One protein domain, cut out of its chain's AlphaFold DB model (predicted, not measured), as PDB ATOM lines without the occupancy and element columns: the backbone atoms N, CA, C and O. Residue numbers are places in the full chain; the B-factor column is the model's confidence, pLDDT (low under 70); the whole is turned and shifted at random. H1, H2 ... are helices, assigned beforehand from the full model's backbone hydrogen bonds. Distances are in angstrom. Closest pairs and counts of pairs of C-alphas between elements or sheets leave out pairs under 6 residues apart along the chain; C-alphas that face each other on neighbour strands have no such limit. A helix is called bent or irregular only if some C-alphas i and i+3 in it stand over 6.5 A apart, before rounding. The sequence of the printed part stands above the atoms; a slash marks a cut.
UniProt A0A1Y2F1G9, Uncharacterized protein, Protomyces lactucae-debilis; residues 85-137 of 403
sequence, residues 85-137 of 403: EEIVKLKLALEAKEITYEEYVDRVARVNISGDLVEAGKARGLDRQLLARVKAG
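AT A GLANCE: This is residues 85 to 137 of the 403 residues of an uncharacterized protein of Protomyces lactucae-debilis (UniProt A0A1Y2F1G9). The model is a flat zigzag of three helices: H1 and H2 make a helical hairpin, side by side and running opposite ways, and H3 forms an open V with H2, the corner lying near the last residues of H2 and the first turns of H3. The far part of H3 and the last two printed residues, residues 130 to 137, stick out with nothing near them, and the looped link from H2 to H3 lies at the corner of the V. The printed part has 53 residues, with three named helices in the order H1, H2, H3, no named strand, and the class all helix. The whole is loose, with a radius of gyration of the C-alphas of 13.1 A, and the C-alphas span 33 by 31 by 8 A.

IN THESE COORDINATES: Find C-alpha 85 at (7.764, 23.849, 23.000); here H1 begins, and it covers residues 85 to 95, 15.3 A from first to last C-alpha. Pass the tight link of 5 residues and look at C-alpha 101 at (-0.757, 37.996, 15.087), where H2 begins; it covers residues 101 to 113 and is 18.2 A long. After a short link of 8 residues, H3 covers residues 122 to 135; it is 20.5 A long and its last C-alpha, 135, stands at (-20.585, 32.421, 14.356). H3 is neither bent nor irregular, but only just: C-alphas 122 and 125 are 6.2 A apart.

HOW THE PARTS SIT: Start with the hairpin of H1 and H2, which touch, with 9 pairs of C-alphas within 8 A. Their closest C-alphas are those of Ile 87 and Val 108, 6.2 A apart. They run opposite ways at a shallow tilt of 6 degrees. Go on to H3, which is close to H2 but not clearly touching it, with 2 pairs of C-alphas within 8 A. Their closest C-alphas are those of Ile 113 and Gly 125, 5.0 A apart. H2 and H3 run opposite ways at a steep tilt of 45 degrees, and H1 and H3 are apart. In the backbones of H1 and H2 every O i to N i+4 pair is within hydrogen-bond range; in H3 it is 7 of 10.

THE WHOLE: The two C-alphas farthest apart are those of Ala 96 and Gly 137, at 36.1 A. Residues 130 to 137, of which 130 to 135 belong to H3, stand free; without them the body spans 34 by 21 by 8 A. The printed part has no cut, and neither link is long. Look at the B-factor column for the model's confidence: the mean pLDDT of the printed part is 73.4, and residues 112 to 128 are under 70.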
ATOM      1  N   GLU A  85       6.715  23.420  23.924       73.06
ATOM      2  CA  GLU A  85       7.764  23.849  23.000       73.06
ATOM      3  C   GLU A  85       7.208  24.378  21.668       73.06
ATOM      4  O   GLU A  85       7.774  25.315  21.110       73.06
ATOM      5  N   GLU A  86       6.076  23.868  21.171       78.25
ATOM      6  CA  GLU A  86       5.446  24.376  19.939       78.25
ATOM      7  C   GLU A  86       4.882  25.785  20.123       78.25
ATOM      8  O   GLU A  86       5.024  26.641  19.251       78.25
ATOM      9  N   ILE A  87       4.306  26.071  21.293       80.50
ATOM     10  CA  ILE A  87       3.820  27.414  21.634       80.50
ATOM     11  C   ILE A  87       4.996  28.394  21.723       80.50
ATOM     12  O   ILE A  87       4.873  29.547  21.314       80.50
ATOM     13  N   VAL A  88       6.146  27.942  22.234       87.19
ATOM     14  CA  VAL A  88       7.374  28.751  22.272       87.19
ATOM     15  C   VAL A  88       7.892  29.014  20.857       87.19
ATOM     16  O   VAL A  88       8.203  30.160  20.546       87.19
ATOM     17  N   LYS A  89       7.895  28.012  19.969       88.19
ATOM     18  CA  LYS A  89       8.254  28.191  18.549       88.19
ATOM     19  C   LYS A  89       7.327  29.182  17.840       88.19
ATOM     20  O   LYS A  89       7.805  30.063  17.137       88.19
ATOM     21  N   LEU A  90       6.015  29.102  18.076       87.44
ATOM     22  CA  LEU A  90       5.044  30.049  17.516       87.44
ATOM     23  C   LEU A  90       5.249  31.477  18.046       87.44
ATOM     24  O   LEU A  90       5.085  32.433  17.295       87.44
ATOM     25  N   LYS A  91       5.636  31.643  19.317       87.31
ATOM     26  CA  LYS A  91       5.981  32.965  19.871       87.31
ATOM     27  C   LYS A  91       7.230  33.546  19.224       87.31
ATOM     28  O   LYS A  91       7.218  34.714  18.855       87.31
ATOM     29  N   LEU A  92       8.266  32.728  19.047       90.12
ATOM     30  CA  LEU A  92       9.490  33.143  18.363       90.12
ATOM     31  C   LEU A  92       9.212  33.516  16.899       90.12
ATOM     32  O   LEU A  92       9.719  34.529  16.434       90.12
ATOM     33  N   ALA A  93       8.340  32.780  16.204       88.19
ATOM     34  CA  ALA A  93       7.917  33.113  14.841       88.19
ATOM     35  C   ALA A  93       7.126  34.438  14.765       88.19
ATOM     36  O   ALA A  93       7.260  35.187  13.797       88.19
ATOM     37  N   LEU A  94       6.327  34.763  15.790       91.88
ATOM     38  CA  LEU A  94       5.637  36.055  15.887       91.88
ATOM     39  C   LEU A  94       6.627  37.205  16.132       91.88
ATOM     40  O   LEU A  94       6.509  38.262  15.515       91.88
ATOM     41  N   GLU A  95       7.612  37.002  17.010       88.00
ATOM     42  CA  GLU A  95       8.683  37.976  17.269       88.00
ATOM     43  C   GLU A  95       9.565  38.192  16.029       88.00
ATOM     44  O   GLU A  95       9.943  39.326  15.730       88.00
ATOM     45  N   ALA A  96       9.806  37.128  15.259       92.75
ATOM     46  CA  ALA A  96      10.477  37.172  13.963       92.75
ATOM     47  C   ALA A  96       9.609  37.768  12.835       92.75
ATOM     48  O   ALA A  96      10.114  37.994  11.738       92.75
ATOM     49  N   LYS A  97       8.325  38.068  13.097       88.69
ATOM     50  CA  LYS A  97       7.322  38.533  12.116       88.69
ATOM     51  C   LYS A  97       7.120  37.584  10.924       88.69
ATOM     52  O   LYS A  97       6.646  38.013   9.877       88.69
ATOM     53  N   GLU A  98       7.451  36.306  11.088       89.62
ATOM     54  CA  GLU A  98       7.229  35.260  10.078       89.62
ATOM     55  C   GLU A  98       5.756  34.847  10.000       89.62
ATOM     56  O   GLU A  98       5.294  34.354   8.975       89.62
ATOM     57  N   ILE A  99       5.012  35.061  11.088       90.12
ATOM     58  CA  ILE A  99       3.568  34.855  11.161       90.12
ATOM     59  C   ILE A  99       2.877  36.131  11.629       90.12
ATOM     60  O   ILE A  99       3.411  36.904  12.431       90.12
ATOM     61  N   THR A 100       1.656  36.340  11.152       92.81
ATOM     62  CA  THR A 100       0.803  37.426  11.638       92.81
ATOM     63  C   THR A 100       0.266  37.119  13.040       92.81
ATOM     64  O   THR A 100       0.212  35.969  13.486       92.81
ATOM     65  N   TYR A 101      -0.165  38.161  13.757       84.00
ATOM     66  CA  TYR A 101      -0.757  37.996  15.087       84.00
ATOM     67  C   TYR A 101      -2.020  37.120  15.058       84.00
ATOM     68  O   TYR A 101      -2.238  36.312  15.959       84.00
ATOM     69  N   GLU A 102      -2.825  37.245  14.002       85.19
ATOM     70  CA  GLU A 102      -4.042  36.454  13.815       85.19
ATOM     71  C   GLU A 102      -3.712  34.968  13.629       85.19
ATOM     72  O   GLU A 102      -4.274  34.112  14.317       85.19
ATOM     73  N   GLU A 103      -2.712  34.655  12.801       85.25
ATOM     74  CA  GLU A 103      -2.232  33.284  12.606       85.25
ATOM     75  C   GLU A 103      -1.616  32.693  13.874       85.25
ATOM     76  O   GLU A 103      -1.808  31.509  14.159       85.25
ATOM     77  N   TYR A 104      -0.902  33.499  14.662       85.44
ATOM     78  CA  TYR A 104      -0.374  33.074  15.954       85.44
ATOM     79  C   TYR A 104      -1.503  32.664  16.908       85.44
ATOM     80  O   TYR A 104      -1.456  31.574  17.485       85.44
ATOM     81  N   VAL A 105      -2.541  33.495  17.048       82.44
ATOM     82  CA  VAL A 105      -3.692  33.201  17.917       82.44
ATOM     83  C   VAL A 105      -4.409  31.937  17.454       82.44
ATOM     84  O   VAL A 105      -4.717  31.069  18.275       82.44
ATOM     85  N   ASP A 106      -4.619  31.782  16.149       81.88
ATOM     86  CA  ASP A 106      -5.295  30.610  15.605       81.88
ATOM     87  C   ASP A 106      -4.490  29.324  15.766       81.88
ATOM     88  O   ASP A 106      -5.055  28.303  16.177       81.88
ATOM     89  N   ARG A 107      -3.178  29.364  15.509       80.50
ATOM     90  CA  ARG A 107      -2.290  28.204  15.664       80.50
ATOM     91  C   ARG A 107      -2.129  27.814  17.128       80.50
ATOM     92  O   ARG A 107      -2.322  26.646  17.454       80.50
ATOM     93  N   VAL A 108      -1.903  28.770  18.030       82.12
ATOM     94  CA  VAL A 108      -1.836  28.510  19.482       82.12
ATOM     95  C   VAL A 108      -3.147  27.932  19.996       82.12
ATOM     96  O   VAL A 108      -3.156  27.024  20.826       82.12
ATOM     97  N   ALA A 109      -4.276  28.432  19.505       72.31
ATOM     98  CA  ALA A 109      -5.561  27.924  19.932       72.31
ATOM     99  C   ALA A 109      -5.844  26.520  19.362       72.31
ATOM    100  O   ALA A 109      -6.474  25.735  20.056       72.31
ATOM    101  N   ARG A 110      -5.343  26.146  18.174       73.19
ATOM    102  CA  ARG A 110      -5.400  24.753  17.674       73.19
ATOM    103  C   ARG A 110      -4.540  23.805  18.514       73.19
ATOM    104  O   ARG A 110      -5.048  22.785  18.963       73.19
ATOM    105  N   VAL A 111      -3.303  24.205  18.796       70.31
ATOM    106  CA  VAL A 111      -2.331  23.495  19.652       70.31
ATOM    107  C   VAL A 111      -2.905  23.251  21.058       70.31
ATOM    108  O   VAL A 111      -2.861  22.139  21.579       70.31
ATOM    109  N   ASN A 112      -3.563  24.256  21.645       64.25
ATOM    110  CA  ASN A 112      -4.214  24.130  22.954       64.25
ATOM    111  C   ASN A 112      -5.524  23.319  22.935       64.25
ATOM    112  O   ASN A 112      -5.935  22.816  23.978       64.25
ATOM    113  N   ILE A 113      -6.202  23.203  21.787       57.22
ATOM    114  CA  ILE A 113      -7.402  22.361  21.631       57.22
ATOM    115  C   ILE A 113      -7.020  20.888  21.456       57.22
ATOM    116  O   ILE A 113      -7.771  20.018  21.889       57.22
ATOM    117  N   SER A 114      -5.857  20.601  20.865       51.16
ATOM    118  CA  SER A 114      -5.327  19.237  20.730       51.16
ATOM    119  C   SER A 114      -4.654  18.694  21.997       51.16
ATOM    120  O   SER A 114      -4.224  17.544  22.003       51.16
ATOM    121  N   GLY A 115      -4.570  19.484  23.072       42.19
ATOM    122  CA  GLY A 115      -4.061  19.033  24.366       42.19
ATOM    123  C   GLY A 115      -5.025  18.061  25.053       42.19
ATOM    124  O   GLY A 115      -6.113  18.456  25.462       42.19
ATOM    125  N   ASP A 116      -4.608  16.797  25.164       42.03
ATOM    126  CA  ASP A 116      -5.221  15.697  25.921       42.03
ATOM    127  C   ASP A 116      -6.757  15.718  26.060       42.03
ATOM    128  O   ASP A 116      -7.354  16.154  27.052       42.03
ATOM    129  N   LEU A 117      -7.407  15.068  25.092       48.44
ATOM    130  CA  LEU A 117      -8.800  14.618  25.177       48.44
ATOM    131  C   LEU A 117      -9.038  13.582  26.293       48.44
ATOM    132  O   LEU A 117     -10.191  13.216  26.535       48.44
ATOM    133  N   VAL A 118      -7.989  13.082  26.957       49.47
ATOM    134  CA  VAL A 118      -8.097  11.938  27.868       49.47
ATOM    135  C   VAL A 118      -8.356  12.342  29.325       49.47
ATOM    136  O   VAL A 118      -9.161  11.660  29.952       49.47
ATOM    137  N   GLU A 119      -7.824  13.453  29.861       47.66
ATOM    138  CA  GLU A 119      -7.930  13.686  31.323       47.66
ATOM    139  C   GLU A 119      -8.547  15.003  31.831       47.66
ATOM    140  O   GLU A 119      -9.130  14.973  32.912       47.66
ATOM    141  N   ALA A 120      -8.557  16.134  31.113       45.84
ATOM    142  CA  ALA A 120      -9.240  17.344  31.635       45.84
ATOM    143  C   ALA A 120      -9.560  18.441  30.594       45.84
ATOM    144  O   ALA A 120      -9.856  19.575  30.969       45.84
ATOM    145  N   GLY A 121      -9.501  18.141  29.291       48.25
ATOM    146  CA  GLY A 121      -9.613  19.142  28.215       48.25
ATOM    147  C   GLY A 121     -10.936  19.175  27.437       48.25
ATOM    148  O   GLY A 121     -11.152  20.094  26.649       48.25
ATOM    149  N   LYS A 122     -11.854  18.219  27.653       51.44
ATOM    150  CA  LYS A 122     -13.044  18.027  26.791       51.44
ATOM    151  C   LYS A 122     -13.980  19.242  26.712       51.44
ATOM    152  O   LYS A 122     -14.650  19.425  25.704       51.44
ATOM    153  N   ALA A 123     -14.009  20.086  27.742       50.53
ATOM    154  CA  ALA A 123     -14.903  21.243  27.788       50.53
ATOM    155  C   ALA A 123     -14.376  22.467  27.015       50.53
ATOM    156  O   ALA A 123     -15.173  23.238  26.490       50.53
ATOM    157  N   ARG A 124     -13.051  22.663  26.919       56.50
ATOM    158  CA  ARG A 124     -12.485  23.898  26.338       56.50
ATOM    159  C   ARG A 124     -12.457  23.898  24.809       56.50
ATOM    160  O   ARG A 124     -12.634  24.951  24.207       56.50
ATOM    161  N   GLY A 125     -12.254  22.741  24.179       57.19
ATOM    162  CA  GLY A 125     -12.265  22.626  22.714       57.19
ATOM    163  C   GLY A 125     -13.670  22.620  22.112       57.19
ATOM    164  O   GLY A 125     -13.891  23.205  21.052       57.19
ATOM    165  N   LEU A 126     -14.625  22.008  22.818       62.97
ATOM    166  CA  LEU A 126     -16.012  21.887  22.374       62.97
ATOM    167  C   LEU A 126     -16.702  23.255  22.332       62.97
ATOM    168  O   LEU A 126     -17.333  23.576  21.333       62.97
ATOM    169  N   ASP A 127     -16.488  24.100  23.343       66.62
ATOM    170  CA  ASP A 127     -17.040  25.461  23.377       66.62
ATOM    171  C   ASP A 127     -16.560  26.311  22.189       66.62
ATOM    172  O   ASP A 127     -17.355  26.978  21.540       66.62
ATOM    173  N   ARG A 128     -15.284  26.211  21.789       67.94
ATOM    174  CA  ARG A 128     -14.787  26.940  20.608       67.94
ATOM    175  C   ARG A 128     -15.368  26.414  19.295       67.94
ATOM    176  O   ARG A 128     -15.648  27.218  18.410       67.94
ATOM    177  N   GLN A 129     -15.558  25.103  19.155       74.25
ATOM    178  CA  GLN A 129     -16.218  24.538  17.972       74.25
ATOM    179  C   GLN A 129     -17.693  24.946  17.909       74.25
ATOM    180  O   GLN A 129     -18.162  25.346  16.847       74.25
ATOM    181  N   LEU A 130     -18.398  24.928  19.042       74.44
ATOM    182  CA  LEU A 130     -19.767  25.427  19.126       74.44
ATOM    183  C   LEU A 130     -19.835  26.924  18.809       74.44
ATOM    184  O   LEU A 130     -20.648  27.329  17.989       74.44
ATOM    185  N   LEU A 131     -18.939  27.744  19.365       77.38
ATOM    186  CA  LEU A 131     -18.859  29.174  19.062       77.38
ATOM    187  C   LEU A 131     -18.533  29.443  17.589       77.38
ATOM    188  O   LEU A 131     -19.048  30.404  17.026       77.38
ATOM    189  N   ALA A 132     -17.697  28.617  16.952       75.31
ATOM    190  CA  ALA A 132     -17.419  28.720  15.521       75.31
ATOM    191  C   ALA A 132     -18.662  28.397  14.679       75.31
ATOM    192  O   ALA A 132     -18.956  29.134  13.743       75.31
ATOM    193  N   ARG A 133     -19.431  27.367  15.054       80.81
ATOM    194  CA  ARG A 133     -20.708  27.013  14.410       80.81
ATOM    195  C   ARG A 133     -21.774  28.091  14.599       80.81
ATOM    196  O   ARG A 133     -22.397  28.508  13.630       80.81
ATOM    197  N   VAL A 134     -21.902  28.637  15.810       80.38
ATOM    198  CA  VAL A 134     -22.796  29.774  16.097       80.38
ATOM    199  C   VAL A 134     -22.389  31.011  15.294       80.38
ATOM    200  O   VAL A 134     -23.244  31.669  14.709       80.38
ATOM    201  N   LYS A 135     -21.087  31.324  15.205       81.00
ATOM    202  CA  LYS A 135     -20.585  32.421  14.356       81.00
ATOM    203  C   LYS A 135     -20.831  32.176  12.867       81.00
ATOM    204  O   LYS A 135     -21.047  33.137  12.139       81.00
ATOM    205  N   ALA A 136     -20.812  30.919  12.431       81.56
ATOM    206  CA  ALA A 136     -21.182  30.519  11.078       81.56
ATOM    207  C   ALA A 136     -22.706  30.530  10.836       81.56
ATOM    208  O   ALA A 136     -23.139  30.284   9.714       81.56
ATOM    209  N   GLY A 137     -23.518  30.842  11.855       77.25
ATOM    210  CA  GLY A 137     -24.977  30.914  11.754       77.25
ATOM    211  C   GLY A 137     -25.684  29.558  11.819       77.25
ATOM    212  O   GLY A 137     -26.852  29.472  11.453       77.25
TER     213      GLY A 137